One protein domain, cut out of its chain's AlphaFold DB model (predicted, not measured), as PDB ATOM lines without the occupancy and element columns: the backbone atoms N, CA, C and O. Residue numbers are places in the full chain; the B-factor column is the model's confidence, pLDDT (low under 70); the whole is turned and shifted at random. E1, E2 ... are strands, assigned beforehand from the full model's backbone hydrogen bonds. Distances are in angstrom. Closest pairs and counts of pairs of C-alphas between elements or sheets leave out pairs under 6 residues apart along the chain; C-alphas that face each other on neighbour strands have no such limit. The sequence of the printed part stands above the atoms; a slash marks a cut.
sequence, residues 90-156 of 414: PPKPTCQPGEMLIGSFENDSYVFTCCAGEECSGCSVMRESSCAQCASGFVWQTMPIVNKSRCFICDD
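AT A GLANCE: This is residues 90 to 156 of the 414 residues of the protein "Hypothetical protein" of Symbiodinium sp. CCMP2592 (UniProt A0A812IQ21). Three antiparallel two-stranded hairpins follow one another in a row along the longest axis, with E3 and E4 in the middle, E1 and E2 at one end, and E5 and E6 at the other. Each hairpin is a small sheet of its own. The printed part has 67 residues, with no named helix and six named strands, E1 to E6, and is all strand in class. It is compact, with a radius of gyration of the C-alphas of 12.3 A and spans of 38 by 29 by 20 A.

IN THESE COORDINATES: E1, residues 99 to 106, begins at C-alpha 99 (55.856, 23.402, 16.335) and is 21.1 A long. E2, residues 109 to 116, is 22.5 A long. E3 is residues 123 to 127 and E4 residues 130 to 134. E5, residues 138 to 143, is 14.7 A long, and E6, residues 148 to 153, is 16.3 A long and ends at C-alpha 153 (41.046, 21.142, 3.677).

HOW THE PARTS SIT: E1 and E2 form a hairpin, antiparallel at 152 degrees, with N 102 and O 113 within hydrogen-bond range at 2.8 A. The closest C-alphas of E1 and E3 are those of Ser 104 and Ser 124, 5.0 A apart. The hairpin of E3 and E4, at 143 degrees, has N 132 and O 125 2.7 A apart. The closest C-alphas of E4 and E6 are those of Cys 134 and Cys 151, 5.6 A apart. E5 and E6 form a hairpin at 147 degrees, with N 141 and O 150 3.0 A apart. E1 and E2 are apart from E4, E5 and E6.

THE WHOLE: The C-alphas of Pro 91 and Ile 145, the two farthest apart, are 39.1 A apart. The printed part has no cut. No link is long; the link from E2 to E3 is short, and the others are tight. The mean pLDDT of the printed part is 88.1, and no printed residue is under 70.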
ATOM      1  N   PRO A  90      63.693  29.987   0.159       90.44
ATOM      2  CA  PRO A  90      64.552  30.299   1.284       90.44
ATOM      3  C   PRO A  90      64.805  29.041   2.122       90.44
ATOM      4  O   PRO A  90      64.006  28.098   2.100       90.44
ATOM      5  N   PRO A  91      65.920  29.003   2.868       92.38
ATOM      6  CA  PRO A  91      66.230  27.870   3.724       92.38
ATOM      7  C   PRO A  91      65.083  27.627   4.710       92.38
ATOM      8  O   PRO A  91      64.663  28.540   5.422       92.38
ATOM      9  N   LYS A  92      64.586  26.388   4.745       92.56
ATOM     10  CA  LYS A  92      63.526  25.963   5.665       92.56
ATOM     11  C   LYS A  92      64.070  26.013   7.101       92.56
ATOM     12  O   LYS A  92      65.050  25.313   7.377       92.56
ATOM     13  N   PRO A  93      63.496  26.820   8.011       94.56
ATOM     14  CA  PRO A  93      63.886  26.789   9.409       94.56
ATOM     15  C   PRO A  93      63.496  25.446  10.036       94.56
ATOM     16  O   PRO A  93      62.514  24.814   9.649       94.56
ATOM     17  N   THR A  94      64.283  25.006  11.012       94.19
ATOM     18  CA  THR A  94      63.950  23.849  11.847       94.19
ATOM     19  C   THR A  94      63.107  24.330  13.020       94.19
ATOM     20  O   THR A  94      63.591  25.117  13.834       94.19
ATOM     21  N   CYS A  95      61.857  23.882  13.090       92.06
ATOM     22  CA  CYS A  95      60.950  24.220  14.183       92.06
ATOM     23  C   CYS A  95      61.227  23.372  15.429       92.06
ATOM     24  O   CYS A  95      61.814  22.289  15.334       92.06
ATOM     25  N   GLN A  96      60.846  23.875  16.605       92.75
ATOM     26  CA  GLN A  96      60.983  23.114  17.847       92.75
ATOM     27  C   GLN A  96      59.985  21.940  17.884       92.75
ATOM     28  O   GLN A  96      58.973  21.973  17.184       92.75
ATOM     29  N   PRO A  97      60.224  20.889  18.691       81.56
ATOM     30  CA  PRO A  97      59.253  19.810  18.863       81.56
ATOM     31  C   PRO A  97      57.875  20.346  19.281       81.56
ATOM     32  O   PRO A  97      57.767  21.103  20.245       81.56
ATOM     33  N   GLY A  98      56.828  19.957  18.549       78.81
ATOM     34  CA  GLY A  98      55.457  20.447  18.749       78.81
ATOM     35  C   GLY A  98      55.121  21.748  18.007       78.81
ATOM     36  O   GLY A  98      53.969  22.182  18.033       78.81
ATOM     37  N   GLU A  99      56.091  22.355  17.325       89.81
ATOM     38  CA  GLU A  99      55.856  23.402  16.335       89.81
ATOM     39  C   GLU A  99      55.817  22.797  14.929       89.81
ATOM     40  O   GLU A  99      56.551  21.863  14.611       89.81
ATOM     41  N   MET A 100      54.993  23.371  14.057       86.50
ATOM     42  CA  MET A 100      54.928  23.009  12.649       86.50
ATOM     43  C   MET A 100      55.366  24.161  11.756       86.50
ATOM     44  O   MET A 100      55.131  25.336  12.047       86.50
ATOM     45  N   LEU A 101      56.007  23.808  10.647       91.00
ATOM     46  CA  LEU A 101      56.448  24.762   9.646       91.00
ATOM     47  C   LEU A 101      55.249  25.213   8.805       91.00
ATOM     48  O   LEU A 101      54.666  24.415   8.073       91.00
ATOM     49  N   ILE A 102      54.906  26.492   8.892       93.81
ATOM     50  CA  ILE A 102      53.935  27.157   8.022       93.81
ATOM     51  C   ILE A 102      54.663  28.094   7.055       93.81
ATOM     52  O   ILE A 102      55.836  28.427   7.252       93.81
ATOM     53  N   GLY A 103      53.974  28.545   6.011       90.69
ATOM     54  CA  GLY A 103      54.529  29.572   5.143       90.69
ATOM     55  C   GLY A 103      53.493  30.327   4.327       90.69
ATOM     56  O   GLY A 103      52.427  29.804   3.988       90.69
ATOM     57  N   SER A 104      53.838  31.569   4.012       92.06
ATOM     58  CA  SER A 104      53.024  32.525   3.265       92.06
ATOM     59  C   SER A 104      53.860  33.202   2.181       92.06
ATOM     60  O   SER A 104      55.090  33.215   2.237       92.06
ATOM     61  N   PHE A 105      53.198  33.768   1.172       88.88
ATOM     62  CA  PHE A 105      53.859  34.645   0.210       88.88
ATOM     63  C   PHE A 105      53.803  36.091   0.713       88.88
ATOM     64  O   PHE A 105      52.722  36.658   0.860       88.88
ATOM     65  N   GLU A 106      54.967  36.693   0.936       92.19
ATOM     66  CA  GLU A 106      55.139  38.105   1.269       92.19
ATOM     67  C   GLU A 106      56.036  38.765   0.218       92.19
ATOM     68  O   GLU A 106      57.180  38.350   0.017       92.19
ATOM     69  N   ASN A 107      55.536  39.809  -0.453       91.69
ATOM     70  CA  ASN A 107      56.282  40.573  -1.465       91.69
ATOM     71  C   ASN A 107      56.965  39.678  -2.525       91.69
ATOM     72  O   ASN A 107      58.166  39.803  -2.760       91.69
ATOM     73  N   ASP A 108      56.215  38.740  -3.114       87.62
ATOM     74  CA  ASP A 108      56.694  37.740  -4.091       87.62
ATOM     75  C   ASP A 108      57.746  36.739  -3.566       87.62
ATOM     76  O   ASP A 108      58.287  35.938  -4.331       87.62
ATOM     77  N   SER A 109      58.021  36.730  -2.261       88.50
ATOM     78  CA  SER A 109      58.904  35.761  -1.609       88.50
ATOM     79  C   SER A 109      58.117  34.843  -0.679       88.50
ATOM     80  O   SER A 109      57.180  35.274  -0.014       88.50
ATOM     81  N   TYR A 110      58.469  33.560  -0.642       89.62
ATOM     82  CA  TYR A 110      57.838  32.614   0.277       89.62
ATOM     83  C   TYR A 110      58.539  32.677   1.635       89.62
ATOM     84  O   TYR A 110      59.730  32.400   1.705       89.62
ATOM     85  N   VAL A 111      57.844  33.033   2.710       94.12
ATOM     86  CA  VAL A 111      58.416  33.150   4.057       94.12
ATOM     87  C   VAL A 111      57.959  31.966   4.898       94.12
ATOM     88  O   VAL A 111      56.767  31.701   5.016       94.12
ATOM     89  N   PHE A 112      58.914  31.254   5.500       94.31
ATOM     90  CA  PHE A 112      58.632  30.166   6.430       94.31
ATOM     91  C   PHE A 112      58.576  30.679   7.871       94.31
ATOM     92  O   PHE A 112      59.469  31.405   8.306       94.31
ATOM     93  N   THR A 113      57.573  30.242   8.628       94.88
ATOM     94  CA  THR A 113      57.411  30.555  10.054       94.88
ATOM     95  C   THR A 113      57.094  29.277  10.822       94.88
ATOM     96  O   THR A 113      56.399  28.404  10.312       94.88
ATOM     97  N   CYS A 114      57.601  29.138  12.043       94.25
ATOM     98  CA  CYS A 114      57.222  28.038  12.926       94.25
ATOM     99  C   CYS A 114      55.995  28.435  13.745       94.25
ATOM    100  O   CYS A 114      55.917  29.549  14.265       94.25
ATOM    101  N   CYS A 115      55.025  27.534  13.834       93.06
ATOM    102  CA  CYS A 115      53.759  27.763  14.506       93.06
ATOM    103  C   CYS A 115      53.519  26.674  15.550       93.06
ATOM    104  O   CYS A 115      53.613  25.491  15.236       93.06
ATOM    105  N   ALA A 116      53.191  27.074  16.777       90.75
ATOM    106  CA  ALA A 116      52.862  26.162  17.867       90.75
ATOM    107  C   ALA A 116      51.342  26.054  18.070       90.75
ATOM    108  O   ALA A 116      50.653  27.072  18.169       90.75
ATOM    109  N   GLY A 117      50.841  24.826  18.223       85.25
ATOM    110  CA  GLY A 117      49.453  24.544  18.600       85.25
ATOM    111  C   GLY A 117      48.556  24.038  17.466       85.25
ATOM    112  O   GLY A 117      48.951  23.925  16.311       85.25
ATOM    113  N   GLU A 118      47.312  23.713  17.819       80.56
ATOM    114  CA  GLU A 118      46.333  23.099  16.902       80.56
ATOM    115  C   GLU A 118      45.837  24.059  15.805       80.56
ATOM    116  O   GLU A 118      45.390  23.625  14.746       80.56
ATOM    117  N   GLU A 119      45.928  25.370  16.049       85.88
ATOM    118  CA  GLU A 119      45.510  26.442  15.128       85.88
ATOM    119  C   GLU A 119      46.405  26.520  13.876       85.88
ATOM    120  O   GLU A 119      46.043  27.135  12.876       85.88
ATOM    121  N   CYS A 120      47.582  25.894  13.923       89.62
ATOM    122  CA  CYS A 120      48.592  25.962  12.873       89.62
ATOM    123  C   CYS A 120      48.265  25.092  11.654       89.62
ATOM    124  O   CYS A 120      48.801  25.304  10.564       89.62
ATOM    125  N   SER A 121      47.381  24.111  11.821       85.50
ATOM    126  CA  SER A 121      47.022  23.174  10.765       85.50
ATOM    127  C   SER A 121      46.288  23.872   9.628       85.50
ATOM    128  O   SER A 121      45.174  24.355   9.799       85.50
ATOM    129  N   GLY A 122      46.931  23.927   8.459       87.38
ATOM    130  CA  GLY A 122      46.389  24.625   7.293       87.38
ATOM    131  C   GLY A 122      46.505  26.146   7.361       87.38
ATOM    132  O   GLY A 122      45.936  26.826   6.510       87.38
ATOM    133  N   CYS A 123      47.218  26.693   8.347       93.31
ATOM    134  CA  CYS A 123      47.444  28.123   8.462       93.31
ATOM    135  C   CYS A 123      48.633  28.577   7.604       93.31
ATOM    136  O   CYS A 123      49.664  27.910   7.572       93.31
ATOM    137  N   SER A 124      48.514  29.724   6.932       94.06
ATOM    138  CA  SER A 124      49.628  30.378   6.232       94.06
ATOM    139  C   SER A 124      50.201  31.560   7.013       94.06
ATOM    140  O   SER A 124      51.413  31.764   6.992       94.06
ATOM    141  N   VAL A 125      49.368  32.309   7.743       94.00
ATOM    142  CA  VAL A 125      49.784  33.487   8.524       94.00
ATOM    143  C   VAL A 125      49.155  33.436   9.909       94.00
ATOM    144  O   VAL A 125      47.940  33.335  10.009       94.00
ATOM    145  N   MET A 126      49.948  33.582  10.970       93.00
ATOM    146  CA  MET A 126      49.460  33.648  12.357       93.00
ATOM    147  C   MET A 126      49.410  35.090  12.873       93.00
ATOM    148  O   MET A 126      50.336  35.867  12.642       93.00
ATOM    149  N   ARG A 127      48.368  35.441  13.636       93.38
ATOM    150  CA  ARG A 127      48.285  36.686  14.423       93.38
ATOM    151  C   ARG A 127      47.750  36.380  15.812       93.38
ATOM    152  O   ARG A 127      46.699  35.763  15.946       93.38
ATOM    153  N   GLU A 128      48.463  36.830  16.845       89.69
ATOM    154  CA  GLU A 128      47.984  36.763  18.237       89.69
ATOM    155  C   GLU A 128      47.490  35.358  18.633       89.69
ATOM    156  O   GLU A 128      46.405  35.200  19.181       89.69
ATOM    157  N   SER A 129      48.276  34.318  18.321       86.44
ATOM    158  CA  SER A 129      47.963  32.891  18.556       86.44
ATOM    159  C   SER A 129      46.751  32.307  17.819       86.44
ATOM    160  O   SER A 129      46.420  31.144  18.027       86.44
ATOM    161  N   SER A 130      46.126  33.073  16.933       90.44
ATOM    162  CA  SER A 130      45.091  32.587  16.029       90.44
ATOM    163  C   SER A 130      45.643  32.564  14.615       90.44
ATOM    164  O   SER A 130      46.515  33.368  14.258       90.44
ATOM    165  N   CYS A 131      45.155  31.641  13.798       92.12
ATOM    166  CA  CYS A 131      45.429  31.745  12.380       92.12
ATOM    167  C   CYS A 131      44.803  33.052  11.859       92.12
ATOM    168  O   CYS A 131      43.753  33.454  12.323       92.12
ATOM    169  N   ALA A 132      45.443  33.783  10.962       91.94
ATOM    170  CA  ALA A 132      44.885  34.990  10.343       91.94
ATOM    171  C   ALA A 132      44.518  34.746   8.879       91.94
ATOM    172  O   ALA A 132      43.649  35.421   8.334       91.94
ATOM    173  N   GLN A 133      45.202  33.795   8.244       91.19
ATOM    174  CA  GLN A 133      45.002  33.436   6.853       91.19
ATOM    175  C   GLN A 133      45.294  31.950   6.669       91.19
ATOM    176  O   GLN A 133      46.318  31.457   7.140       91.19
ATOM    177  N   CYS A 134      44.408  31.243   5.972       91.25
ATOM    178  CA  CYS A 134      44.620  29.844   5.620       91.25
ATOM    179  C   CYS A 134      45.590  29.702   4.440       91.25
ATOM    180  O   CYS A 134      45.775  30.622   3.640       91.25
ATOM    181  N   ALA A 135      46.252  28.554   4.345       88.25
ATOM    182  CA  ALA A 135      47.021  28.169   3.173       88.25
ATOM    183  C   ALA A 135      46.089  27.861   1.990       88.25
ATOM    184  O   ALA A 135      44.908  27.565   2.170       88.25
ATOM    185  N   SER A 136      46.611  27.916   0.766       79.50
ATOM    186  CA  SER A 136      45.847  27.542  -0.430       79.50
ATOM    187  C   SER A 136      45.323  26.103  -0.322       79.50
ATOM    188  O   SER A 136      46.052  25.210   0.107       79.50
ATOM    189  N   GLY A 137      44.060  25.882  -0.702       79.00
ATOM    190  CA  GLY A 137      43.364  24.598  -0.516       79.00
ATOM    191  C   GLY A 137      42.778  24.394   0.887       79.00
ATOM    192  O   GLY A 137      42.182  23.352   1.159       79.00
ATOM    193  N   PHE A 138      42.923  25.383   1.773       86.31
ATOM    194  CA  PHE A 138      42.263  25.408   3.068       86.31
ATOM    195  C   PHE A 138      41.301  26.587   3.166       86.31
ATOM    196  O   PHE A 138      41.579  27.682   2.676       86.31
ATOM    197  N   VAL A 139      40.185  26.373   3.855       85.56
ATOM    198  CA  VAL A 139      39.160  27.393   4.073       85.56
ATOM    199  C   VAL A 139      38.998  27.711   5.543       85.56
ATOM    200  O   VAL A 139      39.005  26.829   6.405       85.56
ATOM    201  N   TRP A 140      38.851  29.003   5.806       86.00
ATOM    202  CA  TRP A 140      38.630  29.540   7.132       86.00
ATOM    203  C   TRP A 140      37.208  29.235   7.588       86.00
ATOM    204  O   TRP A 140      36.247  29.683   6.963       86.00
ATOM    205  N   GLN A 141      37.055  28.506   8.691       81.38
ATOM    206  CA  GLN A 141      35.739  28.241   9.264       81.38
ATOM    207  C   GLN A 141      35.746  28.435  10.772       81.38
ATOM    208  O   GLN A 141      36.636  27.963  11.479       81.38
ATOM    209  N   THR A 142      34.712  29.116  11.269       83.50
ATOM    210  CA  THR A 142      34.493  29.305  12.705       83.50
ATOM    211  C   THR A 142      33.621  28.177  13.226       83.50
ATOM    212  O   THR A 142      32.473  28.033  12.810       83.50
ATOM    213  N   MET A 143      34.154  27.373  14.143       75.88
ATOM    214  CA  MET A 143      33.393  26.305  14.778       75.88
ATOM    215  C   MET A 143      32.448  26.911  15.827       75.88
ATOM    216  O   MET A 143      32.929  27.498  16.803       75.88
ATOM    217  N   PRO A 144      31.118  26.763  15.684       73.00
ATOM    218  CA  PRO A 144      30.154  27.472  16.526       73.00
ATOM    219  C   PRO A 144      30.190  27.020  17.991       73.00
ATOM    220  O   PRO A 144      29.851  27.797  18.876       73.00
ATOM    221  N   ILE A 145      30.621  25.783  18.259       75.62
ATOM    222  CA  ILE A 145      30.620  25.202  19.610       75.62
ATOM    223  C   ILE A 145      31.742  25.785  20.477       75.62
ATOM    224  O   ILE A 145      31.528  26.074  21.650       75.62
ATOM    225  N   VAL A 146      32.934  25.971  19.908       78.88
ATOM    226  CA  VAL A 146      34.120  26.436  20.650       78.88
ATOM    227  C   VAL A 146      34.485  27.890  20.358       78.88
ATOM    228  O   VAL A 146      35.415  28.408  20.969       78.88
ATOM    229  N   ASN A 147      33.769  28.544  19.438       84.69
ATOM    230  CA  ASN A 147      34.055  29.900  18.963       84.69
ATOM    231  C   ASN A 147      35.533  30.089  18.567       84.69
ATOM    232  O   ASN A 147      36.146  31.119  18.841       84.69
ATOM    233  N   LYS A 148      36.115  29.048  17.962       84.00
ATOM    234  CA  LYS A 148      37.480  29.044  17.434       84.00
ATOM    235  C   LYS A 148      37.432  28.807  15.941       84.00
ATOM    236  O   LYS A 148      36.658  27.978  15.455       84.00
ATOM    237  N   SER A 149      38.264  29.540  15.231       84.19
ATOM    238  CA  SER A 149      38.383  29.485  13.786       84.19
ATOM    239  C   SER A 149      39.584  28.654  13.378       84.19
ATOM    240  O   SER A 149      40.686  28.900  13.851       84.19
ATOM    241  N   ARG A 150      39.376  27.683  12.490       87.06
ATOM    242  CA  ARG A 150      40.434  26.804  11.987       87.06
ATOM    243  C   ARG A 150      40.381  26.722  10.469       87.06
ATOM    244  O   ARG A 150      39.352  27.009   9.854       87.06
ATOM    245  N   CYS A 151      41.502  26.322   9.887       87.94
ATOM    246  CA  CYS A 151      41.636  26.093   8.460       87.94
ATOM    247  C   CYS A 151      41.378  24.615   8.152       87.94
ATOM    248  O   CYS A 151      42.048  23.738   8.694       87.94
ATOM    249  N   PHE A 152      40.411  24.330   7.282       83.50
ATOM    250  CA  PHE A 152      40.052  22.963   6.885       83.50
ATOM    251  C   PHE A 152      40.390  22.727   5.421       83.50
ATOM    252  O   PHE A 152      40.149  23.614   4.607       83.50
ATOM    253  N   ILE A 153      40.899  21.536   5.082       85.56
ATOM    254  CA  ILE A 153      41.046  21.142   3.677       85.56
ATOM    255  C   ILE A 153      39.665  21.097   3.047       85.56
ATOM    256  O   ILE A 153      38.748  20.464   3.574       85.56
ATOM    257  N   CYS A 154      39.538  21.768   1.917       87.50
ATOM    258  CA  CYS A 154      38.299  21.804   1.182       87.50
ATOM    259  C   CYS A 154      38.594  21.827  -0.310       87.50
ATOM    260  O   CYS A 154      39.378  22.655  -0.772       87.50
ATOM    261  N   ASP A 155      37.919  20.942  -1.042       89.69
ATOM    262  CA  ASP A 155      37.929  20.926  -2.499       89.69
ATOM    263  C   ASP A 155      36.553  21.312  -3.050       89.69
ATOM    264  O   ASP A 155      35.528  20.762  -2.635       89.69
ATOM    265  N   ASP A 156      36.517  22.243  -4.003       90.62
ATOM    266  CA  ASP A 156      35.282  22.571  -4.714       90.62
ATOM    267  C   ASP A 156      34.717  21.321  -5.396       90.62
ATOM    268  O   ASP A 156      35.458  20.452  -5.874       90.62
TER     269      ASP A 156